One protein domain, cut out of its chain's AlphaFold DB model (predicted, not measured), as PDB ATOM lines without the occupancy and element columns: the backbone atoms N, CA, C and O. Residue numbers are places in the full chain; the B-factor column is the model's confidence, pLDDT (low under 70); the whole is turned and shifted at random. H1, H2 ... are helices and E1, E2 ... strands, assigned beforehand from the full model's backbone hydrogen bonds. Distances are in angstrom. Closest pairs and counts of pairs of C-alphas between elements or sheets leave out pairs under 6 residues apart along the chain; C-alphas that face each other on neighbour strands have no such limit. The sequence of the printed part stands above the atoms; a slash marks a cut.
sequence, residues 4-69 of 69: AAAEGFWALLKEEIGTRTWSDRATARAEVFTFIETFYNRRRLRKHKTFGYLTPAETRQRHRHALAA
ATOM      1  N   ALA A   4      43.697  11.923  27.781       86.81
ATOM      2  CA  ALA A   4      44.966  12.583  27.467       86.81
ATOM      3  C   ALA A   4      44.937  14.121  27.584       86.81
ATOM      4  O   ALA A   4      45.904  14.741  28.035       86.81
ATOM      5  N   ALA A   5      43.828  14.773  27.212       83.81
ATOM      6  CA  ALA A   5      43.703  16.227  27.327       83.81
ATOM      7  C   ALA A   5      43.723  16.708  28.790       83.81
ATOM      8  O   ALA A   5      44.386  17.705  29.099       83.81
ATOM      9  N   ALA A   6      43.020  15.997  29.676       90.19
ATOM     10  CA  ALA A   6      42.987  16.301  31.101       90.19
ATOM     11  C   ALA A   6      44.298  15.893  31.778       90.19
ATOM     12  O   ALA A   6      44.836  16.661  32.570       90.19
ATOM     13  N   GLU A   7      44.872  14.744  31.423       93.62
ATOM     14  CA  GLU A   7      46.172  14.296  31.943       93.62
ATOM     15  C   GLU A   7      47.281  15.300  31.627       93.62
ATOM     16  O   GLU A   7      48.018  15.717  32.520       93.62
ATOM     17  N   GLY A   8      47.329  15.798  30.388       92.12
ATOM     18  CA  GLY A   8      48.273  16.843  30.001       92.12
ATOM     19  C   GLY A   8      48.001  18.207  30.648       92.12
ATOM     20  O   GLY A   8      48.896  19.050  30.691       92.12
ATOM     21  N   PHE A   9      46.781  18.476  31.122       93.12
ATOM     22  CA  PHE A   9      46.508  19.653  31.954       93.12
ATOM     23  C   PHE A   9      47.048  19.450  33.372       93.12
ATOM     24  O   PHE A   9      47.766  20.313  33.870       93.12
ATOM     25  N   TRP A  10      46.757  18.307  33.995       94.69
ATOM     26  CA  TRP A  10      47.185  18.015  35.361       94.69
ATOM     27  C   TRP A  10      48.700  17.897  35.499       94.69
ATOM     28  O   TRP A  10      49.236  18.350  36.506       94.69
ATOM     29  N   ALA A  11      49.390  17.332  34.507       95.44
ATOM     30  CA  ALA A  11      50.851  17.294  34.489       95.44
ATOM     31  C   ALA A  11      51.445  18.712  34.527       95.44
ATOM     32  O   ALA A  11      52.261  19.015  35.390       95.44
ATOM     33  N   LEU A  12      50.953  19.602  33.661       95.31
ATOM     34  CA  LEU A  12      51.409  20.989  33.598       95.31
ATOM     35  C   LEU A  12      51.066  21.775  34.869       95.31
ATOM     36  O   LEU A  12      51.882  22.545  35.356       95.31
ATOM     37  N   LEU A  13      49.854  21.604  35.405       95.81
ATOM     38  CA  LEU A  13      49.464  22.301  36.627       95.81
ATOM     39  C   LEU A  13      50.362  21.890  37.798       95.81
ATOM     40  O   LEU A  13      50.766  22.749  38.571       95.81
ATOM     41  N   LYS A  14      50.692  20.597  37.913       94.94
ATOM     42  CA  LYS A  14      51.618  20.087  38.934       94.94
ATOM     43  C   LYS A  14      53.030  20.648  38.769       94.94
ATOM     44  O   LYS A  14      53.661  20.962  39.769       94.94
ATOM     45  N   GLU A  15      53.504  20.783  37.533       95.88
ATOM     46  CA  GLU A  15      54.797  21.405  37.226       95.88
ATOM     47  C   GLU A  15      54.832  22.878  37.657       95.88
ATOM     48  O   GLU A  15      55.779  23.293  38.317       95.88
ATOM     49  N   GLU A  16      53.774  23.642  37.364       94.31
ATOM     50  CA  GLU A  16      53.669  25.055  37.751       94.31
ATOM     51  C   GLU A  16      53.624  25.245  39.275       94.31
ATOM     52  O   GLU A  16      54.331  26.086  39.828       94.31
ATOM     53  N   ILE A  17      52.761  24.494  39.970       94.25
ATOM     54  CA  ILE A  17      52.566  24.678  41.417       94.25
ATOM     55  C   ILE A  17      53.698  24.054  42.242       94.25
ATOM     56  O   ILE A  17      53.950  24.485  43.368       94.25
ATOM     57  N   GLY A  18      54.371  23.031  41.707       93.75
ATOM     58  CA  GLY A  18      55.432  22.298  42.387       93.75
ATOM     59  C   GLY A  18      54.998  21.770  43.759       93.75
ATOM     60  O   GLY A  18      53.986  21.083  43.893       93.75
ATOM     61  N   THR A  19      55.776  22.103  44.789       95.25
ATOM     62  CA  THR A  19      55.530  21.733  46.195       95.25
ATOM     63  C   THR A  19      54.875  22.852  47.011       95.25
ATOM     64  O   THR A  19      54.865  22.789  48.241       95.25
ATOM     65  N   ARG A  20      54.339  23.892  46.351       94.19
ATOM     66  CA  ARG A  20      53.701  25.025  47.029       94.19
ATOM     67  C   ARG A  20      52.537  24.556  47.899       94.19
ATOM     68  O   ARG A  20      51.685  23.780  47.469       94.19
ATOM     69  N   THR A  21      52.477  25.099  49.107       95.56
ATOM     70  CA  THR A  21      51.325  25.003  50.000       95.56
ATOM     71  C   THR A  21      50.679  26.378  50.139       95.56
ATOM     72  O   THR A  21      51.347  27.406  50.036       95.56
ATOM     73  N   TRP A  22      49.366  26.401  50.349       96.88
ATOM     74  CA  TRP A  22      48.607  27.629  50.577       96.88
ATOM     75  C   TRP A  22      48.028  27.620  51.984       96.88
ATOM     76  O   TRP A  22      47.633  26.567  52.485       96.88
ATOM     77  N   SER A  23      47.939  28.802  52.592       96.19
ATOM     78  CA  SER A  23      47.367  28.984  53.929       96.19
ATOM     79  C   SER A  23      45.877  28.643  53.984       96.19
ATOM     80  O   SER A  23      45.376  28.212  55.018       96.19
ATOM     81  N   ASP A  24      45.167  28.820  52.867       97.94
ATOM     82  CA  ASP A  24      43.744  28.538  52.749       97.94
ATOM     83  C   ASP A  24      43.337  28.164  51.311       97.94
ATOM     84  O   ASP A  24      44.049  28.384  50.324       97.94
ATOM     85  N   ARG A  25      42.135  27.590  51.193       97.75
ATOM     86  CA  ARG A  25      41.585  27.096  49.924       97.75
ATOM     87  C   ARG A  25      41.202  28.213  48.949       97.75
ATOM     88  O   ARG A  25      41.222  27.972  47.741       97.75
ATOM     89  N   ALA A  26      40.808  29.390  49.432       98.38
ATOM     90  CA  ALA A  26      40.418  30.503  48.571       98.38
ATOM     91  C   ALA A  26      41.641  31.066  47.840       98.38
ATOM     92  O   ALA A  26      41.572  31.265  46.626       98.38
ATOM     93  N   THR A  27      42.773  31.199  48.535       97.81
ATOM     94  CA  THR A  27      44.051  31.603  47.936       97.81
ATOM     95  C   THR A  27      44.504  30.604  46.869       97.81
ATOM     96  O   THR A  27      44.739  30.992  45.723       97.81
ATOM     97  N   ALA A  28      44.514  29.302  47.185       97.12
ATOM     98  CA  ALA A  28      44.850  28.261  46.208       97.12
ATOM     99  C   ALA A  28      43.946  28.322  44.964       97.12
ATOM    100  O   ALA A  28      44.410  28.242  43.827       97.12
ATOM    101  N   ARG A  29      42.635  28.513  45.166       97.75
ATOM    102  CA  ARG A  29      41.670  28.640  44.069       97.75
ATOM    103  C   ARG A  29      41.956  29.863  43.196       97.75
ATOM    104  O   ARG A  29      41.868  29.742  41.976       97.75
ATOM    105  N   ALA A  30      42.262  31.012  43.792       97.81
ATOM    106  CA  ALA A  30      42.546  32.244  43.061       97.81
ATOM    107  C   ALA A  30      43.827  32.129  42.217       97.81
ATOM    108  O   ALA A  30      43.830  32.531  41.051       97.81
ATOM    109  N   GLU A  31      44.886  31.526  42.760       96.81
ATOM    110  CA  GLU A  31      46.133  31.301  42.017       96.81
ATOM    111  C   GLU A  31      45.946  30.306  40.870       96.81
ATOM    112  O   GLU A  31      46.323  30.599  39.734       96.81
ATOM    113  N   VAL A  32      45.286  29.167  41.118       96.88
ATOM    114  CA  VAL A  32      44.990  28.182  40.064       96.88
ATOM    115  C   VAL A  32      44.105  28.796  38.976       96.88
ATOM    116  O   VAL A  32      44.351  28.591  37.789       96.88
ATOM    117  N   PHE A  33      43.100  29.591  39.353       97.56
ATOM    118  CA  PHE A  33      42.271  30.315  38.389       97.56
ATOM    119  C   PHE A  33      43.102  31.291  37.550       97.56
ATOM    120  O   PHE A  33      42.971  31.328  36.326       97.56
ATOM    121  N   THR A  34      44.004  32.034  38.190       97.50
ATOM    122  CA  THR A  34      44.903  32.971  37.509       97.50
ATOM    123  C   THR A  34      45.804  32.247  36.514       97.50
ATOM    124  O   THR A  34      45.918  32.687  35.368       97.50
ATOM    125  N   PHE A  35      46.382  31.106  36.894       97.00
ATOM    126  CA  PHE A  35      47.158  30.259  35.987       97.00
ATOM    127  C   PHE A  35      46.328  29.808  34.777       97.00
ATOM    128  O   PHE A  35      46.776  29.934  33.634       97.00
ATOM    129  N   ILE A  36      45.101  29.329  35.012       97.19
ATOM    130  CA  ILE A  36      44.206  28.860  33.948       97.19
ATOM    131  C   ILE A  36      43.889  29.996  32.968       97.19
ATOM    132  O   ILE A  36      44.041  29.829  31.756       97.19
ATOM    133  N   GLU A  37      43.477  31.156  33.470       97.38
ATOM    134  CA  GLU A  37      42.959  32.234  32.628       97.38
ATOM    135  C   GLU A  37      44.046  33.053  31.944       97.38
ATOM    136  O   GLU A  37      43.883  33.455  30.790       97.38
ATOM    137  N   THR A  38      45.156  33.310  32.629       96.00
ATOM    138  CA  THR A  38      46.178  34.235  32.126       96.00
ATOM    139  C   THR A  38      47.284  33.520  31.365       96.00
ATOM    140  O   THR A  38      47.721  34.017  30.327       96.00
ATOM    141  N   PHE A  39      47.707  32.342  31.829       95.69
ATOM    142  CA  PHE A  39      48.780  31.582  31.204       95.69
ATOM    143  C   PHE A  39      48.235  30.469  30.312       95.69
ATOM    144  O   PHE A  39      48.429  30.515  29.093       95.69
ATOM    145  N   TYR A  40      47.517  29.497  30.880       96.12
ATOM    146  CA  TYR A  40      47.101  28.302  30.147       96.12
ATOM    147  C   TYR A  40      46.213  28.648  28.950       96.12
ATOM    148  O   TYR A  40      46.517  28.245  27.831       96.12
ATOM    149  N   ASN A  41      45.142  29.415  29.161       96.00
ATOM    150  CA  ASN A  41      44.182  29.730  28.109       96.00
ATOM    151  C   ASN A  41      44.710  30.751  27.094       96.00
ATOM    152  O   ASN A  41      44.398  30.614  25.912       96.00
ATOM    153  N   ARG A  42      45.468  31.764  27.538       96.81
ATOM    154  CA  ARG A  42      45.792  32.956  26.727       96.81
ATOM    155  C   ARG A  42      47.226  33.043  26.215       96.81
ATOM    156  O   ARG A  42      47.463  33.808  25.291       96.81
ATOM    157  N   ARG A  43      48.186  32.330  26.811       96.38
ATOM    158  CA  ARG A  43      49.614  32.459  26.453       96.38
ATOM    159  C   ARG A  43      50.247  31.147  26.026       96.38
ATOM    160  O   ARG A  43      51.173  31.146  25.222       96.38
ATOM    161  N   ARG A  44      49.768  30.019  26.546       94.44
ATOM    162  CA  ARG A  44      50.386  28.730  26.260       94.44
ATOM    163  C   ARG A  44      50.040  28.231  24.862       94.44
ATOM    164  O   ARG A  44      48.922  27.790  24.616       94.44
ATOM    165  N   LEU A  45      51.036  28.201  23.985       95.19
ATOM    166  CA  LEU A  45      50.917  27.623  22.650       95.19
ATOM    167  C   LEU A  45      50.903  26.090  22.704       95.19
ATOM    168  O   LEU A  45      51.707  25.457  23.390       95.19
ATOM    169  N   ARG A  46      49.991  25.480  21.947       91.62
ATOM    170  CA  ARG A  46      49.934  24.041  21.676       91.62
ATOM    171  C   ARG A  46      49.887  23.815  20.172       91.62
ATOM    172  O   ARG A  46      49.251  24.570  19.441       91.62
ATOM    173  N   LYS A  47      50.538  22.747  19.710       92.88
ATOM    174  CA  LYS A  47      50.451  22.324  18.312       92.88
ATOM    175  C   LYS A  47      49.043  21.795  18.033       92.88
ATOM    176  O   LYS A  47      48.635  20.770  18.570       92.88
ATOM    177  N   HIS A  48      48.319  22.498  17.180       90.44
ATOM    178  CA  HIS A  48      47.052  22.102  16.599       90.44
ATOM    179  C   HIS A  48      47.290  21.452  15.232       90.44
ATOM    180  O   HIS A  48      48.020  21.985  14.394       90.44
ATOM    181  N   LYS A  49      46.641  20.311  14.980       88.31
ATOM    182  CA  LYS A  49      46.845  19.502  13.765       88.31
ATOM    183  C   LYS A  49      46.622  20.295  12.470       88.31
ATOM    184  O   LYS A  49      47.373  20.122  11.520       88.31
ATOM    185  N   THR A  50      45.616  21.168  12.456       88.81
ATOM    186  CA  THR A  50      45.175  21.891  11.249       88.81
ATOM    187  C   THR A  50      45.705  23.322  11.162       88.81
ATOM    188  O   THR A  50      45.808  23.873  10.076       88.81
ATOM    189  N   PHE A  51      46.022  23.949  12.298       86.81
ATOM    190  CA  PHE A  51      46.233  25.404  12.368       86.81
ATOM    191  C   PHE A  51      47.634  25.793  12.853       86.81
ATOM    192  O   PHE A  51      47.891  26.966  13.101       86.81
ATOM    193  N   GLY A  52      48.541  24.825  13.005       92.38
ATOM    194  CA  GLY A  52      49.865  25.082  13.564       92.38
ATOM    195  C   GLY A  52      49.791  25.343  15.066       92.38
ATOM    196  O   GLY A  52      49.052  24.665  15.769       92.38
ATOM    197  N   TYR A  53      50.568  26.283  15.590       95.56
ATOM    198  CA  TYR A  53      50.589  26.568  17.025       95.56
ATOM    199  C   TYR A  53      49.528  27.595  17.401       95.56
ATOM    200  O   TYR A  53      49.508  28.689  16.848       95.56
ATOM    201  N   LEU A  54      48.675  27.246  18.362       96.75
ATOM    202  CA  LEU A  54      47.627  28.118  18.883       96.75
ATOM    203  C   LEU A  54      47.501  27.965  20.393       96.75
ATOM    204  O   LEU A  54      47.765  26.902  20.961       96.75
ATOM    205  N   THR A  55      47.024  29.013  21.042       96.38
ATOM    206  CA  THR A  55      46.552  28.942  22.421       96.38
ATOM    207  C   THR A  55      45.213  28.196  22.508       96.38
ATOM    208  O   THR A  55      44.472  28.094  21.517       96.38
ATOM    209  N   PRO A  56      44.839  27.671  23.690       95.00
ATOM    210  CA  PRO A  56      43.514  27.097  23.899       95.00
ATOM    211  C   PRO A  56      42.375  28.079  23.601       95.00
ATOM    212  O   PRO A  56      41.353  27.670  23.050       95.00
ATOM    213  N   ALA A  57      42.539  29.367  23.924       96.31
ATOM    214  CA  ALA A  57      41.544  30.389  23.610       96.31
ATOM    215  C   ALA A  57      41.369  30.573  22.094       96.31
ATOM    216  O   ALA A  57      40.239  30.527  21.605       96.31
ATOM    217  N   GLU A  58      42.463  30.697  21.339       96.31
ATOM    218  CA  GLU A  58      42.411  30.817  19.875       96.31
ATOM    219  C   GLU A  58      41.838  29.563  19.213       96.31
ATOM    220  O   GLU A  58      41.059  29.658  18.267       96.31
ATOM    221  N   THR A  59      42.172  28.382  19.739       94.44
ATOM    222  CA  THR A  59      41.616  27.108  19.265       94.44
ATOM    223  C   THR A  59      40.091  27.102  19.409       94.44
ATOM    224  O   THR A  59      39.383  26.849  18.435       94.44
ATOM    225  N   ARG A  60      39.561  27.461  20.590       92.50
ATOM    226  CA  ARG A  60      38.105  27.574  20.809       92.50
ATOM    227  C   ARG A  60      37.463  28.613  19.893       92.50
ATOM    228  O   ARG A  60      36.397  28.348  19.347       92.50
ATOM    229  N   GLN A  61      38.105  29.765  19.703       94.75
ATOM    230  CA  GLN A  61      37.594  30.816  18.824       94.75
ATOM    231  C   GLN A  61      37.479  30.329  17.375       94.75
ATOM    232  O   GLN A  61      36.432  30.488  16.750       94.75
ATOM    233  N   ARG A  62      38.519  29.670  16.853       92.06
ATOM    234  CA  ARG A  62      38.512  29.116  15.491       92.06
ATOM    235  C   ARG A  62      37.479  28.009  15.314       92.06
ATOM    236  O   ARG A  62      36.791  28.003  14.300       92.06
ATOM    237  N   HIS A  63      37.316  27.120  16.295       87.69
ATOM    238  CA  HIS A  63      36.254  26.109  16.248       87.69
ATOM    239  C   HIS A  63      34.858  26.733  16.227       87.69
ATOM    240  O   HIS A  63      34.016  26.296  15.450       87.69
ATOM    241  N   ARG A  64      34.612  27.775  17.031       90.00
ATOM    242  CA  ARG A  64      33.325  28.489  17.021       90.00
ATOM    243  C   ARG A  64      33.038  29.132  15.667       90.00
ATOM    244  O   ARG A  64      31.912  29.041  15.204       90.00
ATOM    245  N   HIS A  65      34.039  29.741  15.033       86.50
ATOM    246  CA  HIS A  65      33.879  30.298  13.689       86.50
ATOM    247  C   HIS A  65      33.624  29.223  12.632       86.50
ATOM    248  O   HIS A  65      32.759  29.416  11.791       86.50
ATOM    249  N   ALA A  66      34.326  28.088  12.697       83.56
ATOM    250  CA  ALA A  66      34.134  26.984  11.757       83.56
ATOM    251  C   ALA A  66      32.753  26.315  11.871       83.56
ATOM    252  O   ALA A  66      32.276  25.763  10.894       83.56
ATOM    253  N   LEU A  67      32.127  26.341  13.052       79.81
ATOM    254  CA  LEU A  67      30.769  25.822  13.263       79.81
ATOM    255  C   LEU A  67      29.667  26.811  12.853       79.81
ATOM    256  O   LEU A  67      28.512  26.413  12.740       79.81
ATOM    257  N   ALA A  68      30.001  28.095  12.717       74.69
ATOM    258  CA  ALA A  68      29.062  29.160  12.369       74.69
ATOM    259  C   ALA A  68      29.069  29.512  10.868       74.69
ATOM    260  O   ALA A  68      28.310  30.390  10.463       74.69
ATOM    261  N   ALA A  69      29.941  28.874  10.084       63.09
ATOM    262  CA  ALA A  69      30.081  29.017   8.634       63.09
ATOM    263  C   ALA A  69      29.539  27.767   7.933       63.09
ATOM    264  O   ALA A  69      28.972  27.930   6.831       63.09
TER     265      ALA A  69
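AT A GLANCE: This is residues 4 to 69 of the 69 residues of the protein "Transposase" of Streptomyces sp. CB00316 (UniProt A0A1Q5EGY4). The model is a loose rod: helices H1 and H2, near each other, make one half, and the small hairpin E1 and E2 with helix H3 makes the other, from which residues 63 to 69 stick out. The printed part has 66 residues, in the order H1, H2, E1, E2, H3, mostly helix, with an antiparallel sheet E1 - E2. The radius of gyration of the C-alphas is 14.5 A, and the spans are 48 by 20 by 18 A.

IN THESE COORDINATES: H1, residues 4 to 17, begins at C-alpha 4 (44.966, 12.583, 27.467) and is 20.0 A long. H2, residues 25 to 40, is 20.6 A long. E1 is residues 46 to 48, 6.2 A, and E2 residues 52 to 54, 6.5 A. H3, residues 56 to 67, 16.6 A, ends at C-alpha 67 (30.769, 25.822, 13.263).

HOW THE PARTS SIT: H1 and H2 are near each other, the closest C-alphas 8.1 A apart. H2 and H3 are close but not clearly touching; their closest C-alphas, Tyr 40 and Pro 56, are 7.3 A apart, at a steep tilt of 61 degrees. In the hairpin, N 48 and O 52 are 2.7 A apart, within hydrogen-bond range. Every O i to N i+4 pair is within range in H3, 9 of 10 in H1 and 11 of 12 in H2. H1 and H3 are apart.

THE WHOLE: The farthest C-alphas, Ser 23 and Ala 69, are 48.5 A apart. The printed part has no cut and no long link; residue 69 is under pLDDT 70.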